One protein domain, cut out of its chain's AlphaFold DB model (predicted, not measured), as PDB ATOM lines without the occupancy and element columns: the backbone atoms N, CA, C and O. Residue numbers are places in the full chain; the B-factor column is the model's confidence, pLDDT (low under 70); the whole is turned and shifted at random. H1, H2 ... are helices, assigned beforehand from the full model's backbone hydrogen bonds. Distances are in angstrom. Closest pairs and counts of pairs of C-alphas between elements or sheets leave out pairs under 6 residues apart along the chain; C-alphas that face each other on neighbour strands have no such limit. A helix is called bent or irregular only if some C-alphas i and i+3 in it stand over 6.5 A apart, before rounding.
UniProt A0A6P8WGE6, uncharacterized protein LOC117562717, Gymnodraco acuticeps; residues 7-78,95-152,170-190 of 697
ATOM      1  N   ASP A   7       9.870   3.808 -18.726       89.19
ATOM      2  CA  ASP A   7       8.538   4.393 -18.928       89.19
ATOM      3  C   ASP A   7       7.858   4.801 -17.612       89.19
ATOM      4  O   ASP A   7       7.189   5.835 -17.556       89.19
ATOM      5  N   ILE A   8       8.060   4.030 -16.534       88.88
ATOM      6  CA  ILE A   8       7.508   4.350 -15.204       88.88
ATOM      7  C   ILE A   8       8.095   5.676 -14.717       88.88
ATOM      8  O   ILE A   8       7.362   6.582 -14.317       88.88
ATOM      9  N   PHE A   9       9.419   5.816 -14.805       92.56
ATOM     10  CA  PHE A   9      10.115   7.048 -14.441       92.56
ATOM     11  C   PHE A   9       9.727   8.197 -15.362       92.56
ATOM     12  O   PHE A   9       9.455   9.293 -14.884       92.56
ATOM     13  N   GLN A  10       9.667   7.950 -16.671       93.81
ATOM     14  CA  GLN A  10       9.321   8.954 -17.667       93.81
ATOM     15  C   GLN A  10       7.959   9.581 -17.367       93.81
ATOM     16  O   GLN A  10       7.841  10.801 -17.412       93.81
ATOM     17  N   ALA A  11       6.946   8.771 -17.049       89.50
ATOM     18  CA  ALA A  11       5.603   9.261 -16.758       89.50
ATOM     19  C   ALA A  11       5.581  10.186 -15.530       89.50
ATOM     20  O   ALA A  11       5.018  11.279 -15.605       89.50
ATOM     21  N   ILE A  12       6.235   9.775 -14.437       92.25
ATOM     22  CA  ILE A  12       6.310  10.557 -13.195       92.25
ATOM     23  C   ILE A  12       7.120  11.832 -13.427       92.25
ATOM     24  O   ILE A  12       6.631  12.932 -13.191       92.25
ATOM     25  N   ILE A  13       8.340  11.710 -13.956       96.19
ATOM     26  CA  ILE A  13       9.224  12.852 -14.206       96.19
ATOM     27  C   ILE A  13       8.513  13.864 -15.105       96.19
ATOM     28  O   ILE A  13       8.430  15.044 -14.773       96.19
ATOM     29  N   ARG A  14       7.921  13.409 -16.213       95.56
ATOM     30  CA  ARG A  14       7.225  14.287 -17.154       95.56
ATOM     31  C   ARG A  14       6.051  15.020 -16.513       95.56
ATOM     32  O   ARG A  14       5.848  16.181 -16.849       95.56
ATOM     33  N   SER A  15       5.298  14.395 -15.602       93.56
ATOM     34  CA  SER A  15       4.192  15.097 -14.941       93.56
ATOM     35  C   SER A  15       4.674  16.284 -14.109       93.56
ATOM     36  O   SER A  15       4.063  17.338 -14.203       93.56
ATOM     37  N   PHE A  16       5.792  16.154 -13.386       95.00
ATOM     38  CA  PHE A  16       6.348  17.266 -12.604       95.00
ATOM     39  C   PHE A  16       7.042  18.304 -13.487       95.00
ATOM     40  O   PHE A  16       6.887  19.502 -13.282       95.00
ATOM     41  N   LEU A  17       7.787  17.866 -14.502       94.81
ATOM     42  CA  LEU A  17       8.503  18.777 -15.397       94.81
ATOM     43  C   LEU A  17       7.564  19.663 -16.230       94.81
ATOM     44  O   LEU A  17       7.950  20.773 -16.593       94.81
ATOM     45  N   ASN A  18       6.332  19.217 -16.497       93.00
ATOM     46  CA  ASN A  18       5.311  20.038 -17.155       93.00
ATOM     47  C   ASN A  18       4.849  21.235 -16.304       93.00
ATOM     48  O   ASN A  18       4.383  22.226 -16.869       93.00
ATOM     49  N   ASP A  19       4.993  21.157 -14.978       92.00
ATOM     50  CA  ASP A  19       4.620  22.229 -14.048       92.00
ATOM     51  C   ASP A  19       5.748  23.261 -13.864       92.00
ATOM     52  O   ASP A  19       5.556  24.307 -13.243       92.00
ATOM     53  N   CYS A  20       6.929  22.997 -14.426       92.06
ATOM     54  CA  CYS A  20       8.066  23.904 -14.362       92.06
ATOM     55  C   CYS A  20       7.848  25.113 -15.289       92.06
ATOM     56  O   CYS A  20       7.478  24.972 -16.460       92.06
ATOM     57  N   THR A  21       8.065  26.321 -14.762       93.38
ATOM     58  CA  THR A  21       7.891  27.567 -15.524       93.38
ATOM     59  C   THR A  21       9.050  27.800 -16.494       93.38
ATOM     60  O   THR A  21      10.163  27.328 -16.263       93.38
ATOM     61  N   ASP A  22       8.828  28.582 -17.556       93.75
ATOM     62  CA  ASP A  22       9.890  28.934 -18.512       93.75
ATOM     63  C   ASP A  22      11.077  29.637 -17.823       93.75
ATOM     64  O   ASP A  22      12.232  29.425 -18.191       93.75
ATOM     65  N   VAL A  23      10.803  30.427 -16.775       93.56
ATOM     66  CA  VAL A  23      11.828  31.104 -15.963       93.56
ATOM     67  C   VAL A  23      12.657  30.087 -15.182       93.56
ATOM     68  O   VAL A  23      13.887  30.145 -15.209       93.56
ATOM     69  N   SER A  24      12.005  29.123 -14.531       93.44
ATOM     70  CA  SER A  24      12.683  28.058 -13.786       93.44
ATOM     71  C   SER A  24      13.509  27.162 -14.721       93.44
ATOM     72  O   SER A  24      14.646  26.820 -14.395       93.44
ATOM     73  N   TRP A  25      13.010  26.863 -15.927       93.81
ATOM     74  CA  TRP A  25      13.777  26.170 -16.971       93.81
ATOM     75  C   TRP A  25      15.017  26.948 -17.407       93.81
ATOM     76  O   TRP A  25      16.103  26.370 -17.526       93.81
ATOM     77  N   GLN A  26      14.878  28.259 -17.617       93.62
ATOM     78  CA  GLN A  26      15.995  29.120 -17.980       93.62
ATOM     79  C   GLN A  26      17.064  29.123 -16.880       93.62
ATOM     80  O   GLN A  26      18.236  28.866 -17.169       93.62
ATOM     81  N   LEU A  27      16.669  29.307 -15.617       94.06
ATOM     82  CA  LEU A  27      17.583  29.247 -14.473       94.06
ATOM     83  C   LEU A  27      18.295  27.891 -14.387       94.06
ATOM     84  O   LEU A  27      19.522  27.850 -14.255       94.06
ATOM     85  N   LEU A  28      17.556  26.789 -14.551       93.62
ATOM     86  CA  LEU A  28      18.106  25.435 -14.519       93.62
ATOM     87  C   LEU A  28      19.158  25.223 -15.619       93.62
ATOM     88  O   LEU A  28      20.216  24.635 -15.376       93.62
ATOM     89  N   SER A  29      18.911  25.753 -16.820       92.50
ATOM     90  CA  SER A  29      19.863  25.706 -17.939       92.50
ATOM     91  C   SER A  29      21.161  26.475 -17.629       92.50
ATOM     92  O   SER A  29      22.277  25.984 -17.886       92.50
ATOM     93  N   ASP A  30      21.029  27.608 -16.935       92.94
ATOM     94  CA  ASP A  30      22.137  28.422 -16.435       92.94
ATOM     95  C   ASP A  30      22.866  27.760 -15.256       92.94
ATOM     96  O   ASP A  30      24.003  28.122 -14.944       92.94
ATOM     97  N   GLY A  31      22.300  26.700 -14.671       92.38
ATOM     98  CA  GLY A  31      22.838  26.001 -13.501       92.38
ATOM     99  C   GLY A  31      22.530  26.691 -12.186       92.38
ATOM    100  O   GLY A  31      23.272  26.517 -11.224       92.38
ATOM    101  N   LYS A  32      21.477  27.502 -12.168       95.38
ATOM    102  CA  LYS A  32      20.896  28.087 -10.968       95.38
ATOM    103  C   LYS A  32      19.563  27.395 -10.705       95.38
ATOM    104  O   LYS A  32      18.926  26.897 -11.624       95.38
ATOM    105  N   MET A  33      19.139  27.367  -9.453       95.19
ATOM    106  CA  MET A  33      17.820  26.871  -9.081       95.19
ATOM    107  C   MET A  33      17.162  27.917  -8.197       95.19
ATOM    108  O   MET A  33      17.799  28.434  -7.279       95.19
ATOM    109  N   ASP A  34      15.921  28.266  -8.513       94.38
ATOM    110  CA  ASP A  34      15.065  29.020  -7.608       94.38
ATOM    111  C   ASP A  34      14.443  28.074  -6.566       94.38
ATOM    112  O   ASP A  34      14.535  26.846  -6.663       94.38
ATOM    113  N   SER A  35      13.827  28.654  -5.534       93.62
ATOM    114  CA  SER A  35      13.114  27.893  -4.502       93.62
ATOM    115  C   SER A  35      12.029  27.004  -5.102       93.62
ATOM    116  O   SER A  35      11.861  25.867  -4.672       93.62
ATOM    117  N   ASP A  36      11.332  27.498  -6.122       91.56
ATOM    118  CA  ASP A  36      10.197  26.811  -6.730       91.56
ATOM    119  C   ASP A  36      10.650  25.555  -7.486       91.56
ATOM    120  O   ASP A  36      10.049  24.493  -7.319       91.56
ATOM    121  N   ALA A  37      11.760  25.618  -8.233       93.00
ATOM    122  CA  ALA A  37      12.366  24.444  -8.853       93.00
ATOM    123  C   ALA A  37      12.884  23.449  -7.810       93.00
ATOM    124  O   ALA A  37      12.697  22.246  -7.985       93.00
ATOM    125  N   ILE A  38      13.505  23.915  -6.718       94.69
ATOM    126  CA  ILE A  38      13.951  23.028  -5.628       94.69
ATOM    127  C   ILE A  38      12.750  22.288  -5.033       94.69
ATOM    128  O   ILE A  38      12.793  21.062  -4.917       94.69
ATOM    129  N   ILE A  39      11.663  22.990  -4.706       92.81
ATOM    130  CA  ILE A  39      10.440  22.393  -4.151       92.81
ATOM    131  C   ILE A  39       9.832  21.395  -5.143       92.81
ATOM    132  O   ILE A  39       9.487  20.274  -4.760       92.81
ATOM    133  N   LEU A  40       9.731  21.767  -6.423       94.88
ATOM    134  CA  LEU A  40       9.173  20.912  -7.469       94.88
ATOM    135  C   LEU A  40       9.988  19.623  -7.641       94.88
ATOM    136  O   LEU A  40       9.422  18.529  -7.632       94.88
ATOM    137  N   LEU A  41      11.314  19.736  -7.755       95.88
ATOM    138  CA  LEU A  41      12.194  18.577  -7.887       95.88
ATOM    139  C   LEU A  41      12.210  17.736  -6.609       95.88
ATOM    140  O   LEU A  41      12.229  16.513  -6.706       95.88
ATOM    141  N   THR A  42      12.129  18.349  -5.426       96.00
ATOM    142  CA  THR A  42      12.016  17.628  -4.147       96.00
ATOM    143  C   THR A  42      10.759  16.764  -4.119       96.00
ATOM    144  O   THR A  42      10.836  15.566  -3.839       96.00
ATOM    145  N   ARG A  43       9.607  17.336  -4.488       94.62
ATOM    146  CA  ARG A  43       8.336  16.600  -4.587       94.62
ATOM    147  C   ARG A  43       8.412  15.477  -5.617       94.62
ATOM    148  O   ARG A  43       7.953  14.372  -5.346       94.62
ATOM    149  N   MET A  44       9.051  15.725  -6.761       96.12
ATOM    150  CA  MET A  44       9.293  14.693  -7.768       96.12
ATOM    151  C   MET A  44      10.155  13.544  -7.214       96.12
ATOM    152  O   MET A  44       9.828  12.380  -7.428       96.12
ATOM    153  N   CYS A  45      11.229  13.842  -6.473       95.88
ATOM    154  CA  CYS A  45      12.088  12.828  -5.850       95.88
ATOM    155  C   CYS A  45      11.325  11.967  -4.846       95.88
ATOM    156  O   CYS A  45      11.489  10.745  -4.822       95.88
ATOM    157  N   GLN A  46      10.496  12.602  -4.017       93.94
ATOM    158  CA  GLN A  46       9.661  11.919  -3.037       93.94
ATOM    159  C   GLN A  46       8.655  10.999  -3.730       93.94
ATOM    160  O   GLN A  46       8.618   9.817  -3.407       93.94
ATOM    161  N   GLU A  47       7.944  11.487  -4.752       93.44
ATOM    162  CA  GLU A  47       6.966  10.685  -5.497       93.44
ATOM    163  C   GLU A  47       7.617   9.479  -6.196       93.44
ATOM    164  O   GLU A  47       7.075   8.371  -6.163       93.44
ATOM    165  N   ILE A  48       8.802   9.663  -6.795       94.38
ATOM    166  CA  ILE A  48       9.585   8.562  -7.375       94.38
ATOM    167  C   ILE A  48       9.941   7.554  -6.278       94.38
ATOM    168  O   ILE A  48       9.674   6.363  -6.423       94.38
ATOM    169  N   THR A  49      10.504   8.017  -5.161       95.12
ATOM    170  CA  THR A  49      10.915   7.150  -4.047       95.12
ATOM    171  C   THR A  49       9.731   6.360  -3.487       95.12
ATOM    172  O   THR A  49       9.843   5.149  -3.288       95.12
ATOM    173  N   ASP A  50       8.590   7.013  -3.270       93.19
ATOM    174  CA  ASP A  50       7.377   6.402  -2.727       93.19
ATOM    175  C   ASP A  50       6.782   5.384  -3.693       93.19
ATOM    176  O   ASP A  50       6.499   4.250  -3.300       93.19
ATOM    177  N   THR A  51       6.673   5.740  -4.974       92.75
ATOM    178  CA  THR A  51       6.160   4.829  -6.002       92.75
ATOM    179  C   THR A  51       7.004   3.559  -6.075       92.75
ATOM    180  O   THR A  51       6.468   2.451  -6.061       92.75
ATOM    181  N   LEU A  52       8.331   3.691  -6.104       93.69
ATOM    182  CA  LEU A  52       9.234   2.542  -6.200       93.69
ATOM    183  C   LEU A  52       9.236   1.703  -4.921       93.69
ATOM    184  O   LEU A  52       9.248   0.475  -5.001       93.69
ATOM    185  N   THR A  53       9.170   2.351  -3.756       95.75
ATOM    186  CA  THR A  53       9.034   1.675  -2.459       95.75
ATOM    187  C   THR A  53       7.776   0.808  -2.441       95.75
ATOM    188  O   THR A  53       7.848  -0.370  -2.095       95.75
ATOM    189  N   ILE A  54       6.635   1.356  -2.873       93.56
ATOM    190  CA  ILE A  54       5.365   0.624  -2.948       93.56
ATOM    191  C   ILE A  54       5.479  -0.557  -3.914       93.56
ATOM    192  O   ILE A  54       5.130  -1.675  -3.546       93.56
ATOM    193  N   LEU A  55       6.013  -0.342  -5.119       92.12
ATOM    194  CA  LEU A  55       6.160  -1.405  -6.119       92.12
ATOM    195  C   LEU A  55       7.069  -2.549  -5.635       92.12
ATOM    196  O   LEU A  55       6.752  -3.718  -5.851       92.12
ATOM    197  N   ILE A  56       8.172  -2.243  -4.941       95.25
ATOM    198  CA  ILE A  56       9.041  -3.272  -4.345       95.25
ATOM    199  C   ILE A  56       8.318  -3.994  -3.210       95.25
ATOM    200  O   ILE A  56       8.399  -5.221  -3.122       95.25
ATOM    201  N   LEU A  57       7.598  -3.273  -2.348       94.50
ATOM    202  CA  LEU A  57       6.818  -3.877  -1.266       94.50
ATOM    203  C   LEU A  57       5.745  -4.829  -1.801       94.50
ATOM    204  O   LEU A  57       5.606  -5.928  -1.272       94.50
ATOM    205  N   GLU A  58       5.041  -4.474  -2.878       92.19
ATOM    206  CA  GLU A  58       4.038  -5.349  -3.502       92.19
ATOM    207  C   GLU A  58       4.627  -6.691  -3.963       92.19
ATOM    208  O   GLU A  58       3.957  -7.723  -3.900       92.19
ATOM    209  N   VAL A  59       5.891  -6.701  -4.396       92.62
ATOM    210  CA  VAL A  59       6.574  -7.917  -4.855       92.62
ATOM    211  C   VAL A  59       7.226  -8.681  -3.704       92.62
ATOM    212  O   VAL A  59       7.227  -9.916  -3.705       92.62
ATOM    213  N   THR A  60       7.797  -7.979  -2.726       92.88
ATOM    214  CA  THR A  60       8.590  -8.587  -1.647       92.88
ATOM    215  C   THR A  60       7.720  -9.053  -0.484       92.88
ATOM    216  O   THR A  60       7.928 -10.163   0.005       92.88
ATOM    217  N   LEU A  61       6.677  -8.309  -0.107       92.31
ATOM    218  CA  LEU A  61       5.812  -8.631   1.033       92.31
ATOM    219  C   LEU A  61       5.183 -10.038   0.955       92.31
ATOM    220  O   LEU A  61       5.263 -10.771   1.945       92.31
ATOM    221  N   PRO A  62       4.623 -10.504  -0.183       90.12
ATOM    222  CA  PRO A  62       4.098 -11.868  -0.273       90.12
ATOM    223  C   PRO A  62       5.179 -12.942  -0.088       90.12
ATOM    224  O   PRO A  62       4.891 -14.037   0.397       90.12
ATOM    225  N   GLN A  63       6.422 -12.647  -0.478       90.31
ATOM    226  CA  GLN A  63       7.550 -13.566  -0.330       90.31
ATOM    227  C   GLN A  63       7.990 -13.659   1.131       90.31
ATOM    228  O   GLN A  63       8.175 -14.773   1.622       90.31
ATOM    229  N   VAL A  64       8.077 -12.515   1.820       90.12
ATOM    230  CA  VAL A  64       8.370 -12.451   3.259       90.12
ATOM    231  C   VAL A  64       7.298 -13.201   4.048       90.12
ATOM    232  O   VAL A  64       7.627 -14.112   4.800       90.12
ATOM    233  N   ASN A  65       6.015 -12.922   3.802       88.81
ATOM    234  CA  ASN A  65       4.909 -13.592   4.495       88.81
ATOM    235  C   ASN A  65       4.928 -15.108   4.286       88.81
ATOM    236  O   ASN A  65       4.827 -15.874   5.237       88.81
ATOM    237  N   LYS A  66       5.135 -15.563   3.046       89.62
ATOM    238  CA  LYS A  66       5.233 -16.995   2.749       89.62
ATOM    239  C   LYS A  66       6.426 -17.655   3.444       89.62
ATOM    240  O   LYS A  66       6.354 -18.829   3.809       89.62
ATOM    241  N   TRP A  67       7.539 -16.936   3.569       87.50
ATOM    242  CA  TRP A  67       8.694 -17.422   4.312       87.50
ATOM    243  C   TRP A  67       8.389 -17.507   5.811       87.50
ATOM    244  O   TRP A  67       8.685 -18.536   6.411       87.50
ATOM    245  N   MET A  68       7.722 -16.502   6.382       85.50
ATOM    246  CA  MET A  68       7.274 -16.508   7.779       85.50
ATOM    247  C   MET A  68       6.321 -17.676   8.064       85.50
ATOM    248  O   MET A  68       6.573 -18.436   8.995       85.50
ATOM    249  N   ASP A  69       5.320 -17.906   7.209       87.25
ATOM    250  CA  ASP A  69       4.405 -19.054   7.315       87.25
ATOM    251  C   ASP A  69       5.169 -20.390   7.321       87.25
ATOM    252  O   ASP A  69       4.870 -21.300   8.099       87.25
ATOM    253  N   TRP A  70       6.181 -20.520   6.454       88.00
ATOM    254  CA  TRP A  70       7.024 -21.716   6.394       88.00
ATOM    255  C   TRP A  70       7.868 -21.888   7.662       88.00
ATOM    256  O   TRP A  70       7.976 -23.003   8.173       88.00
ATOM    257  N   VAL A  71       8.447 -20.802   8.183       84.94
ATOM    258  CA  VAL A  71       9.221 -20.814   9.432       84.94
ATOM    259  C   VAL A  71       8.336 -21.216  10.611       84.94
ATOM    260  O   VAL A  71       8.748 -22.042  11.423       84.94
ATOM    261  N   GLU A  72       7.113 -20.693  10.702       85.50
ATOM    262  CA  GLU A  72       6.151 -21.080  11.738       85.50
ATOM    263  C   GLU A  72       5.762 -22.558  11.633       85.50
ATOM    264  O   GLU A  72       5.803 -23.278  12.634       85.50
ATOM    265  N   GLU A  73       5.446 -23.050  10.431       86.25
ATOM    266  CA  GLU A  73       5.103 -24.460  10.220       86.25
ATOM    267  C   GLU A  73       6.266 -25.390  10.602       86.25
ATOM    268  O   GLU A  73       6.065 -26.418  11.259       86.25
ATOM    269  N   GLU A  74       7.492 -25.026  10.234       84.62
ATOM    270  CA  GLU A  74       8.689 -25.800  10.550       84.62
ATOM    271  C   GLU A  74       9.006 -25.762  12.055       84.62
ATOM    272  O   GLU A  74       9.326 -26.795  12.650       84.62
ATOM    273  N   ASN A  75       8.824 -24.614  12.713       82.62
ATOM    274  CA  ASN A  75       8.928 -24.496  14.169       82.62
ATOM    275  C   ASN A  75       7.893 -25.377  14.882       82.62
ATOM    276  O   ASN A  75       8.231 -26.066  15.847       82.62
ATOM    277  N   HIS A  76       6.654 -25.424  14.386       84.19
ATOM    278  CA  HIS A  76       5.620 -26.310  14.918       84.19
ATOM    279  C   HIS A  76       5.960 -27.794  14.739       84.19
ATOM    280  O   HIS A  76       5.723 -28.584  15.654       84.19
ATOM    281  N   ARG A  77       6.551 -28.189  13.604       84.44
ATOM    282  CA  ARG A  77       7.019 -29.571  13.387       84.44
ATOM    283  C   ARG A  77       8.165 -29.939  14.326       84.44
ATOM    284  O   ARG A  77       8.164 -31.031  14.893       84.44
ATOM    285  N   ASN A  78       9.112 -29.025  14.519       79.62
ATOM    286  CA  ASN A  78      10.289 -29.257  15.352       79.62
ATOM    287  C   ASN A  78       9.974 -29.245  16.853       79.62
ATOM    288  O   ASN A  78      10.604 -29.984  17.606       79.62
ATOM    289  N   THR A  95      18.299 -14.437   5.120       64.62
ATOM    290  CA  THR A  95      17.501 -13.374   5.722       64.62
ATOM    291  C   THR A  95      16.514 -12.892   4.669       64.62
ATOM    292  O   THR A  95      16.734 -11.907   3.980       64.62
ATOM    293  N   TYR A  96      15.453 -13.679   4.474       75.81
ATOM    294  CA  TYR A  96      14.310 -13.328   3.628       75.81
ATOM    295  C   TYR A  96      13.387 -12.305   4.312       75.81
ATOM    296  O   TYR A  96      12.314 -12.015   3.804       75.81
ATOM    297  N   ASP A  97      13.784 -11.788   5.472       83.25
ATOM    298  CA  ASP A  97      13.088 -10.776   6.262       83.25
ATOM    299  C   ASP A  97      13.412  -9.342   5.823       83.25
ATOM    300  O   ASP A  97      12.756  -8.404   6.272       83.25
ATOM    301  N   ARG A  98      14.406  -9.156   4.947       91.31
ATOM    302  CA  ARG A  98      14.833  -7.839   4.470       91.31
ATOM    303  C   ARG A  98      15.250  -7.864   3.007       91.31
ATOM    304  O   ARG A  98      15.723  -8.875   2.497       91.31
ATOM    305  N   VAL A  99      15.119  -6.712   2.372       94.56
ATOM    306  CA  VAL A  99      15.609  -6.426   1.025       94.56
ATOM    307  C   VAL A  99      16.987  -5.780   1.148       94.56
ATOM    308  O   VAL A  99      17.190  -4.906   1.995       94.56
ATOM    309  N   THR A 100      17.952  -6.240   0.354       95.25
ATOM    310  CA  THR A 100      19.302  -5.659   0.309       95.25
ATOM    311  C   THR A 100      19.400  -4.556  -0.743       95.25
ATOM    312  O   THR A 100      18.567  -4.472  -1.642       95.25
ATOM    313  N   GLU A 101      20.430  -3.713  -0.645       96.44
ATOM    314  CA  GLU A 101      20.701  -2.679  -1.652       96.44
ATOM    315  C   GLU A 101      20.915  -3.294  -3.044       96.44
ATOM    316  O   GLU A 101      20.332  -2.803  -4.007       96.44
ATOM    317  N   ASP A 102      21.615  -4.431  -3.135       96.12
ATOM    318  CA  ASP A 102      21.819  -5.182  -4.384       96.12
ATOM    319  C   ASP A 102      20.489  -5.650  -5.012       96.12
ATOM    320  O   ASP A 102      20.328  -5.631  -6.236       96.12
ATOM    321  N   ASP A 103      19.509  -6.059  -4.193       94.50
ATOM    322  CA  ASP A 103      18.177  -6.461  -4.675       94.50
ATOM    323  C   ASP A 103      17.424  -5.263  -5.283       94.50
ATOM    324  O   ASP A 103      16.749  -5.383  -6.316       94.50
ATOM    325  N   VAL A 104      17.546  -4.091  -4.648       96.31
ATOM    326  CA  VAL A 104      16.960  -2.844  -5.149       96.31
ATOM    327  C   VAL A 104      17.695  -2.387  -6.407       96.31
ATOM    328  O   VAL A 104      17.041  -2.117  -7.409       96.31
ATOM    329  N   GLU A 105      19.027  -2.383  -6.429       96.38
ATOM    330  CA  GLU A 105      19.836  -2.031  -7.602       96.38
ATOM    331  C   GLU A 105      19.473  -2.889  -8.821       96.38
ATOM    332  O   GLU A 105      19.183  -2.371  -9.906       96.38
ATOM    333  N   ALA A 106      19.382  -4.211  -8.631       94.94
ATOM    334  CA  ALA A 106      18.979  -5.146  -9.676       94.94
ATOM    335  C   ALA A 106      17.570  -4.855 -10.226       94.94
ATOM    336  O   ALA A 106      17.273  -5.199 -11.376       94.94
ATOM    337  N   SER A 107      16.713  -4.203  -9.433       95.62
ATOM    338  CA  SER A 107      15.371  -3.785  -9.841       95.62
ATOM    339  C   SER A 107      15.389  -2.572 -10.778       95.62
ATOM    340  O   SER A 107      14.524  -2.488 -11.649       95.62
ATOM    341  N   PHE A 108      16.372  -1.674 -10.661       94.06
ATOM    342  CA  PHE A 108      16.526  -0.495 -11.525       94.06
ATOM    343  C   PHE A 108      17.202  -0.804 -12.861       94.06
ATOM    344  O   PHE A 108      16.810  -0.251 -13.891       94.06
ATOM    345  N   GLY A 109      18.237  -1.649 -12.864       92.38
ATOM    346  CA  GLY A 109      19.094  -1.811 -14.040       92.38
ATOM    347  C   GLY A 109      19.637  -0.460 -14.528       92.38
ATOM    348  O   GLY A 109      20.170   0.316 -13.745       92.38
ATOM    349  N   ASN A 110      19.455  -0.149 -15.815       92.00
ATOM    350  CA  ASN A 110      19.953   1.098 -16.421       92.00
ATOM    351  C   ASN A 110      18.859   2.170 -16.609       92.00
ATOM    352  O   ASN A 110      19.020   3.068 -17.432       92.00
ATOM    353  N   CYS A 111      17.723   2.085 -15.905       93.06
ATOM    354  CA  CYS A 111      16.574   2.957 -16.191       93.06
ATOM    355  C   CYS A 111      16.861   4.455 -15.999       93.06
ATOM    356  O   CYS A 111      16.358   5.277 -16.765       93.06
ATOM    357  N   LEU A 112      17.690   4.818 -15.015       94.06
ATOM    358  CA  LEU A 112      18.022   6.221 -14.731       94.06
ATOM    359  C   LEU A 112      18.978   6.849 -15.755       94.06
ATOM    360  O   LEU A 112      19.090   8.075 -15.817       94.06
ATOM    361  N   ASP A 113      19.630   6.035 -16.588       94.69
ATOM    362  CA  ASP A 113      20.550   6.521 -17.618       94.69
ATOM    363  C   ASP A 113      19.813   7.139 -18.821       94.69
ATOM    364  O   ASP A 113      20.442   7.838 -19.613       94.69
ATOM    365  N   CYS A 114      18.498   6.919 -18.961       94.94
ATOM    366  CA  CYS A 114      17.707   7.467 -20.068       94.94
ATOM    367  C   CYS A 114      16.381   8.137 -19.676       94.94
ATOM    368  O   CYS A 114      15.810   8.849 -20.505       94.94
ATOM    369  N   CYS A 115      15.867   7.943 -18.457       95.69
ATOM    370  CA  CYS A 115      14.508   8.372 -18.118       95.69
ATOM    371  C   CYS A 115      14.288   9.895 -18.152       95.69
ATOM    372  O   CYS A 115      13.218  10.337 -18.572       95.69
ATOM    373  N   PHE A 116      15.282  10.707 -17.774       96.56
ATOM    374  CA  PHE A 116      15.172  12.171 -17.793       96.56
ATOM    375  C   PHE A 116      15.192  12.709 -19.222       96.56
ATOM    376  O   PHE A 116      14.369  13.554 -19.576       96.56
ATOM    377  N   GLY A 117      16.070  12.167 -20.069       96.00
ATOM    378  CA  GLY A 117      16.071  12.458 -21.499       96.00
ATOM    379  C   GLY A 117      14.744  12.075 -22.140       96.00
ATOM    380  O   GLY A 117      14.101  12.906 -22.773       96.00
ATOM    381  N   MET A 118      14.264  10.854 -21.893       95.19
ATOM    382  CA  MET A 118      12.965  10.395 -22.391       95.19
ATOM    383  C   MET A 118      11.808  11.288 -21.929       95.19
ATOM    384  O   MET A 118      10.890  11.546 -22.712       95.19
ATOM    385  N   ALA A 119      11.827  11.778 -20.687       95.94
ATOM    386  CA  ALA A 119      10.793  12.679 -20.176       95.94
ATOM    387  C   ALA A 119      10.784  14.024 -20.919       95.94
ATOM    388  O   ALA A 119       9.710  14.545 -21.218       95.94
ATOM    389  N   LEU A 120      11.968  14.532 -21.272       95.12
ATOM    390  CA  LEU A 120      12.162  15.755 -22.054       95.12
ATOM    391  C   LEU A 120      12.027  15.552 -23.574       95.12
ATOM    392  O   LEU A 120      11.959  16.528 -24.315       95.12
ATOM    393  N   GLY A 121      12.004  14.307 -24.056       95.12
ATOM    394  CA  GLY A 121      12.127  14.004 -25.485       95.12
ATOM    395  C   GLY A 121      13.530  14.269 -26.050       95.12
ATOM    396  O   GLY A 121      13.672  14.493 -27.248       95.12
ATOM    397  N   LEU A 122      14.556  14.252 -25.196       95.19
ATOM    398  CA  LEU A 122      15.956  14.513 -25.526       95.19
ATOM    399  C   LEU A 122      16.818  13.253 -25.330       95.19
ATOM    400  O   LEU A 122      16.498  12.399 -24.499       95.19
ATOM    401  N   PRO A 123      17.943  13.111 -26.049       93.75
ATOM    402  CA  PRO A 123      18.896  12.046 -25.770       93.75
ATOM    403  C   PRO A 123      19.588  12.283 -24.419       93.75
ATOM    404  O   PRO A 123      20.126  13.359 -24.157       93.75
ATOM    405  N   GLN A 124      19.629  11.252 -23.578       94.75
ATOM    406  CA  GLN A 124      20.412  11.231 -22.344       94.75
ATOM    407  C   GLN A 124      21.482  10.145 -22.457       94.75
ATOM    408  O   GLN A 124      21.195   8.997 -22.791       94.75
ATOM    409  N   SER A 125      22.730  10.526 -22.207       92.44
ATOM    410  CA  SER A 125      23.842   9.593 -22.059       92.44
ATOM    411  C   SER A 125      23.977   9.177 -20.599       92.44
ATOM    412  O   SER A 125      23.747   9.991 -19.707       92.44
ATOM    413  N   LYS A 126      24.455   7.955 -20.359       94.69
ATOM    414  CA  LYS A 126      24.929   7.534 -19.036       94.69
ATOM    415  C   LYS A 126      25.997   8.512 -18.534       94.69
ATOM    416  O   LYS A 126      26.958   8.786 -19.254       94.69
ATOM    417  N   THR A 127      25.832   9.030 -17.321       95.25
ATOM    418  CA  THR A 127      26.789   9.944 -16.688       95.25
ATOM    419  C   THR A 127      27.165   9.453 -15.295       95.25
ATOM    420  O   THR A 127      26.477   8.625 -14.703       95.25
ATOM    421  N   GLU A 128      28.255   9.973 -14.733       96.19
ATOM    422  CA  GLU A 128      28.597   9.708 -13.329       96.19
ATOM    423  C   GLU A 128      27.482  10.190 -12.388       96.19
ATOM    424  O   GLU A 128      27.193   9.543 -11.386       96.19
ATOM    425  N   GLN A 129      26.780  11.269 -12.753       95.81
ATOM    426  CA  GLN A 129      25.658  11.791 -11.975       95.81
ATOM    427  C   GLN A 129      24.443  10.860 -11.998       95.81
ATOM    428  O   GLN A 129      23.795  10.725 -10.964       95.81
ATOM    429  N   SER A 130      24.135  10.190 -13.118       95.25
ATOM    430  CA  SER A 130      23.033   9.212 -13.143       95.25
ATOM    431  C   SER A 130      23.337   7.991 -12.272       95.25
ATOM    432  O   SER A 130      22.435   7.460 -11.628       95.25
ATOM    433  N   GLN A 131      24.607   7.591 -12.181       96.19
ATOM    434  CA  GLN A 131      25.051   6.506 -11.300       96.19
ATOM    435  C   GLN A 131      25.059   6.921  -9.821       96.19
ATOM    436  O   GLN A 131      24.584   6.170  -8.973       96.19
ATOM    437  N   ALA A 132      25.520   8.135  -9.501       97.19
ATOM    438  CA  ALA A 132      25.434   8.682  -8.146       97.19
ATOM    439  C   ALA A 132      23.974   8.816  -7.681       97.19
ATOM    440  O   ALA A 132      23.637   8.457  -6.554       97.19
ATOM    441  N   LEU A 133      23.089   9.262  -8.579       96.81
ATOM    442  CA  LEU A 133      21.656   9.355  -8.322       96.81
ATOM    443  C   LEU A 133      21.043   7.976  -8.045       96.81
ATOM    444  O   LEU A 133      20.250   7.832  -7.114       96.81
ATOM    445  N   LEU A 134      21.430   6.962  -8.824       96.19
ATOM    446  CA  LEU A 134      21.002   5.581  -8.609       96.19
ATOM    447  C   LEU A 134      21.400   5.083  -7.214       96.19
ATOM    448  O   LEU A 134      20.547   4.558  -6.502       96.19
ATOM    449  N   ALA A 135      22.649   5.304  -6.800       96.94
ATOM    450  CA  ALA A 135      23.131   4.903  -5.479       96.94
ATOM    451  C   ALA A 135      22.313   5.540  -4.339       96.94
ATOM    452  O   ALA A 135      21.911   4.848  -3.404       96.94
ATOM    453  N   LEU A 136      21.995   6.837  -4.436       96.62
ATOM    454  CA  LEU A 136      21.169   7.517  -3.431       96.62
ATOM    455  C   LEU A 136      19.734   6.976  -3.388       96.62
ATOM    456  O   LEU A 136      19.191   6.760  -2.300       96.62
ATOM    457  N   PHE A 137      19.124   6.707  -4.547       95.94
ATOM    458  CA  PHE A 137      17.802   6.082  -4.591       95.94
ATOM    459  C   PHE A 137      17.814   4.680  -3.984       95.94
ATOM    460  O   PHE A 137      16.912   4.363  -3.213       95.94
ATOM    461  N   ILE A 138      18.826   3.858  -4.280       96.44
ATOM    462  CA  ILE A 138      18.954   2.504  -3.728       96.44
ATOM    463  C   ILE A 138      18.964   2.545  -2.202       96.44
ATOM    464  O   ILE A 138      18.169   1.844  -1.575       96.44
ATOM    465  N   VAL A 139      19.798   3.396  -1.601       96.06
ATOM    466  CA  VAL A 139      19.889   3.530  -0.139       96.06
ATOM    467  C   VAL A 139      18.552   3.991   0.451       96.06
ATOM    468  O   VAL A 139      18.032   3.374   1.385       96.06
ATOM    469  N   SER A 140      17.957   5.044  -0.123       95.12
ATOM    470  CA  SER A 140      16.688   5.615   0.349       95.12
ATOM    471  C   SER A 140      15.537   4.603   0.283       95.12
ATOM    472  O   SER A 140      14.816   4.391   1.262       95.12
ATOM    473  N   ILE A 141      15.398   3.915  -0.849       96.00
ATOM    474  CA  ILE A 141      14.334   2.939  -1.091       96.00
ATOM    475  C   ILE A 141      14.542   1.691  -0.238       96.00
ATOM    476  O   ILE A 141      13.590   1.221   0.376       96.00
ATOM    477  N   THR A 142      15.770   1.178  -0.133       96.44
ATOM    478  CA  THR A 142      16.071   0.006   0.706       96.44
ATOM    479  C   THR A 142      15.677   0.262   2.158       96.44
ATOM    480  O   THR A 142      15.032  -0.585   2.781       96.44
ATOM    481  N   LYS A 143      15.997   1.451   2.692       95.31
ATOM    482  CA  LYS A 143      15.584   1.860   4.041       95.31
ATOM    483  C   LYS A 143      14.058   1.845   4.174       95.31
ATOM    484  O   LYS A 143      13.544   1.164   5.057       95.31
ATOM    485  N   ARG A 144      13.333   2.521   3.273       95.25
ATOM    486  CA  ARG A 144      11.860   2.614   3.330       95.25
ATOM    487  C   ARG A 144      11.161   1.268   3.150       95.25
ATOM    488  O   ARG A 144      10.212   0.979   3.871       95.25
ATOM    489  N   VAL A 145      11.631   0.430   2.227       95.94
ATOM    490  CA  VAL A 145      11.089  -0.918   2.003       95.94
ATOM    491  C   VAL A 145      11.271  -1.771   3.251       95.94
ATOM    492  O   VAL A 145      10.324  -2.414   3.691       95.94
ATOM    493  N   ASN A 146      12.454  -1.756   3.865       95.12
ATOM    494  CA  ASN A 146      12.701  -2.541   5.072       95.12
ATOM    495  C   ASN A 146      11.882  -2.047   6.269       95.12
ATOM    496  O   ASN A 146      11.325  -2.878   6.986       95.12
ATOM    497  N   SER A 147      11.735  -0.732   6.455       93.88
ATOM    498  CA  SER A 147      10.815  -0.176   7.458       93.88
ATOM    499  C   SER A 147       9.369  -0.615   7.187       93.88
ATOM    500  O   SER A 147       8.714  -1.149   8.079       93.88
ATOM    501  N   GLY A 148       8.898  -0.519   5.939       92.88
ATOM    502  CA  GLY A 148       7.554  -0.959   5.553       92.88
ATOM    503  C   GLY A 148       7.321  -2.462   5.752       92.88
ATOM    504  O   GLY A 148       6.257  -2.869   6.219       92.88
ATOM    505  N   LEU A 149       8.315  -3.307   5.463       92.69
ATOM    506  CA  LEU A 149       8.244  -4.745   5.740       92.69
ATOM    507  C   LEU A 149       8.150  -5.025   7.241       92.69
ATOM    508  O   LEU A 149       7.349  -5.869   7.647       92.69
ATOM    509  N   GLN A 150       8.925  -4.320   8.066       91.00
ATOM    510  CA  GLN A 150       8.862  -4.464   9.521       91.00
ATOM    511  C   GLN A 150       7.492  -4.050  10.065       91.00
ATOM    512  O   GLN A 150       6.896  -4.809  10.827       91.00
ATOM    513  N   GLU A 151       6.960  -2.909   9.626       90.44
ATOM    514  CA  GLU A 151       5.635  -2.421  10.029       90.44
ATOM    515  C   GLU A 151       4.507  -3.390   9.658       90.44
ATOM    516  O   GLU A 151       3.576  -3.596  10.436       90.44
ATOM    517  N   LEU A 152       4.582  -4.001   8.472       88.38
ATOM    518  CA  LEU A 152       3.550  -4.914   7.976       88.38
ATOM    519  C   LEU A 152       3.655  -6.326   8.561       88.38
ATOM    520  O   LEU A 152       2.639  -7.016   8.659       88.38
ATOM    521  N   SER A 170      18.848  15.375   4.456       76.81
ATOM    522  CA  SER A 170      20.144  15.651   3.822       76.81
ATOM    523  C   SER A 170      20.332  14.885   2.510       76.81
ATOM    524  O   SER A 170      20.882  15.423   1.560       76.81
ATOM    525  N   GLN A 171      19.842  13.643   2.419       87.50
ATOM    526  CA  GLN A 171      19.948  12.859   1.179       87.50
ATOM    527  C   GLN A 171      19.021  13.383   0.080       87.50
ATOM    528  O   GLN A 171      19.324  13.243  -1.102       87.50
ATOM    529  N   THR A 172      17.887  13.977   0.453       90.25
ATOM    530  CA  THR A 172      16.916  14.487  -0.521       90.25
ATOM    531  C   THR A 172      17.486  15.680  -1.287       90.25
ATOM    532  O   THR A 172      17.314  15.761  -2.502       90.25
ATOM    533  N   GLU A 173      18.222  16.558  -0.606       92.38
ATOM    534  CA  GLU A 173      18.895  17.699  -1.230       92.38
ATOM    535  C   GLU A 173      19.936  17.252  -2.276       92.38
ATOM    536  O   GLU A 173      19.909  17.723  -3.416       92.38
ATOM    537  N   ASP A 174      20.775  16.264  -1.946       95.44
ATOM    538  CA  ASP A 174      21.768  15.703  -2.877       95.44
ATOM    539  C   ASP A 174      21.116  15.097  -4.135       95.44
ATOM    540  O   ASP A 174      21.577  15.318  -5.261       95.44
ATOM    541  N   ILE A 175      20.008  14.363  -3.964       95.75
ATOM    542  CA  ILE A 175      19.227  13.796  -5.076       95.75
ATOM    543  C   ILE A 175      18.708  14.925  -5.979       95.75
ATOM    544  O   ILE A 175      18.839  14.843  -7.202       95.75
ATOM    545  N   VAL A 176      18.160  15.995  -5.396       96.31
ATOM    546  CA  VAL A 176      17.617  17.141  -6.141       96.31
ATOM    547  C   VAL A 176      18.699  17.825  -6.978       96.31
ATOM    548  O   VAL A 176      18.481  18.066  -8.170       96.31
ATOM    549  N   TYR A 177      19.882  18.075  -6.411       96.50
ATOM    550  CA  TYR A 177      20.999  18.668  -7.153       96.50
ATOM    551  C   TYR A 177      21.498  17.771  -8.292       96.50
ATOM    552  O   TYR A 177      21.782  18.265  -9.389       96.50
ATOM    553  N   LEU A 178      21.572  16.454  -8.079       97.19
ATOM    554  CA  LEU A 178      21.959  15.507  -9.129       97.19
ATOM    555  C   LEU A 178      20.943  15.482 -10.273       97.19
ATOM    556  O   LEU A 178      21.338  15.519 -11.441       97.19
ATOM    557  N   ILE A 179      19.647  15.481  -9.959       97.00
ATOM    558  CA  ILE A 179      18.585  15.563 -10.968       97.00
ATOM    559  C   ILE A 179      18.689  16.864 -11.754       97.00
ATOM    560  O   ILE A 179      18.685  16.835 -12.985       97.00
ATOM    561  N   ALA A 180      18.833  17.999 -11.070       96.75
ATOM    562  CA  ALA A 180      18.997  19.294 -11.715       96.75
ATOM    563  C   ALA A 180      20.200  19.303 -12.672       96.75
ATOM    564  O   ALA A 180      20.108  19.783 -13.805       96.75
ATOM    565  N   HIS A 181      21.315  18.698 -12.256       96.69
ATOM    566  CA  HIS A 181      22.501  18.554 -13.090       96.69
ATOM    567  C   HIS A 181      22.251  17.665 -14.321       96.69
ATOM    568  O   HIS A 181      22.679  18.012 -15.425       96.69
ATOM    569  N   ILE A 182      21.547  16.539 -14.167       96.81
ATOM    570  CA  ILE A 182      21.192  15.641 -15.278       96.81
ATOM    571  C   ILE A 182      20.258  16.345 -16.269       96.81
ATOM    572  O   ILE A 182      20.515  16.309 -17.473       96.81
ATOM    573  N   LEU A 183      19.220  17.032 -15.786       96.25
ATOM    574  CA  LEU A 183      18.299  17.807 -16.624       96.25
ATOM    575  C   LEU A 183      19.053  18.881 -17.414       96.25
ATOM    576  O   LEU A 183      18.896  18.990 -18.630       96.25
ATOM    577  N   ARG A 184      19.954  19.616 -16.751       95.62
ATOM    578  CA  ARG A 184      20.830  20.599 -17.400       95.62
ATOM    579  C   ARG A 184      21.715  19.972 -18.475       95.62
ATOM    580  O   ARG A 184      21.886  20.560 -19.540       95.62
ATOM    581  N   ALA A 185      22.283  18.795 -18.215       95.00
ATOM    582  CA  ALA A 185      23.093  18.077 -19.195       95.00
ATOM    583  C   ALA A 185      22.264  17.655 -20.420       95.00
ATOM    584  O   ALA A 185      22.710  17.864 -21.547       95.00
ATOM    585  N   CYS A 186      21.041  17.155 -20.211       94.94
ATOM    586  CA  CYS A 186      20.120  16.804 -21.295       94.94
ATOM    587  C   CYS A 186      19.823  18.019 -22.187       94.94
ATOM    588  O   CYS A 186      19.974  17.937 -23.403       94.94
ATOM    589  N   MET A 187      19.504  19.169 -21.584       92.44
ATOM    590  CA  MET A 187      19.223  20.411 -22.321       92.44
ATOM    591  C   MET A 187      20.438  20.940 -23.100       92.44
ATOM    592  O   MET A 187      20.297  21.502 -24.181       92.44
ATOM    593  N   ARG A 188      21.656  20.759 -22.578       91.75
ATOM    594  CA  ARG A 188      22.889  21.240 -23.229       91.75
ATOM    595  C   ARG A 188      23.335  20.409 -24.417       91.75
ATOM    596  O   ARG A 188      24.106  20.920 -25.229       91.75
ATOM    597  N   ASN A 189      22.924  19.149 -24.487       86.25
ATOM    598  CA  ASN A 189      23.312  18.248 -25.566       86.25
ATOM    599  C   ASN A 189      22.512  18.497 -26.853       86.25
ATOM    600  O   ASN A 189      22.925  18.037 -27.914       86.25
ATOM    601  N   ASP A 190      21.453  19.308 -26.798       79.56
ATOM    602  CA  ASP A 190      20.599  19.652 -27.939       79.56
ATOM    603  C   ASP A 190      21.208  20.705 -28.894       79.56
ATOM    604  O   ASP A 190      20.513  21.468 -29.558       79.56
TER     605      ASP A 190
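This is residues 7 to 78, 95 to 152 and 170 to 190 of the 697 residues of the protein "uncharacterized protein LOC117562717" of Gymnodraco acuticeps (UniProt A0A6P8WGE6). The long bent helix H3 is the spine of this model: H1, H6 and H7 pack on its first arm, H3a, with H6 and H7 crossing it, while residues 69 to 78, the end of its second arm, H3b, stick out free. H5 sits between H1 and H7, H4 packs on H6, and H2 lies across one end of the body, on H7. The printed part has 151 residues with seven named helices, H1 to H7 in order along the chain, and no named strand: the class is all helix. The whole is loose, with a radius of gyration of the C-alphas of 18.4 A, and its outline is a rod spanning 67 by 27 by 23 A, its length drawn out by the free end of H3b.

H1, residues 7 to 17, begins at C-alpha 7 (8.538, 4.393, -18.928) and is 14.8 A long. H2 is residues 22 to 30. H3, residues 35 to 78, was assigned as one helix by its hydrogen bonds but is bent, with C-alphas 59 and 62 6.5 A apart. Its arms are H3a, residues 35 to 59, 36.4 A, and H3b, residues 62 to 78, 24.2 A, ending at C-alpha 78 (10.289, -29.257, 15.352). H4 is residues 101 to 108 and H5 residues 115 to 120. H6, residues 128 to 152, measures 36.0 A. H7, residues 170 to 188, measures 27.8 A and ends at C-alpha 188 (22.889, 21.240, -23.229).

H7 is the hub, touching four helices. With residues 172 to 180 it touches H3a, about perpendicular at 73 degrees, closest at the C-alphas of Leu 41 and Val 176, 5.9 A. It touches H6 at a steep tilt of 39 degrees, opposite ways, closest at C-alphas 129 and 178, 6.0 A. It touches H2 at 90 degrees, closest at C-alphas 29 and 184, 5.2 A, and H5, closest at C-alphas 117 and 186, 5.9 A. H6 touches residues 49 to 57 of H3a at a steep tilt of 54 degrees, closest at C-alphas 53 and 145, 5.6 A. H4 touches H6, closest at C-alphas 101 and 142, 5.8 A. H1 touches H3a at a shallow tilt of 24 degrees, opposite ways, closest at C-alphas 16 and 44, 6.2 A, and touches H5, closest at C-alphas 10 and 119, 4.7 A. The packing is mostly crossed, with 1 of 8 touching pairs at a shallow tilt. H3b touches no helix. Every O i to N i+4 pair is within hydrogen-bond range in H1, H2, H3a, H3b, H4, H5 and H6, and 14 of 15 are in H7.

The C-alphas farthest apart are those of Val 23 and Asn 78, 68.0 A. Residues 79 to 94 and 153 to 169 are not printed, with C-alpha gaps of 19.9 A and 26.7 A across these cuts. Of the links printed whole, none is long. Mean pLDDT of the printed part is 92.7; residue 95 alone is under 70.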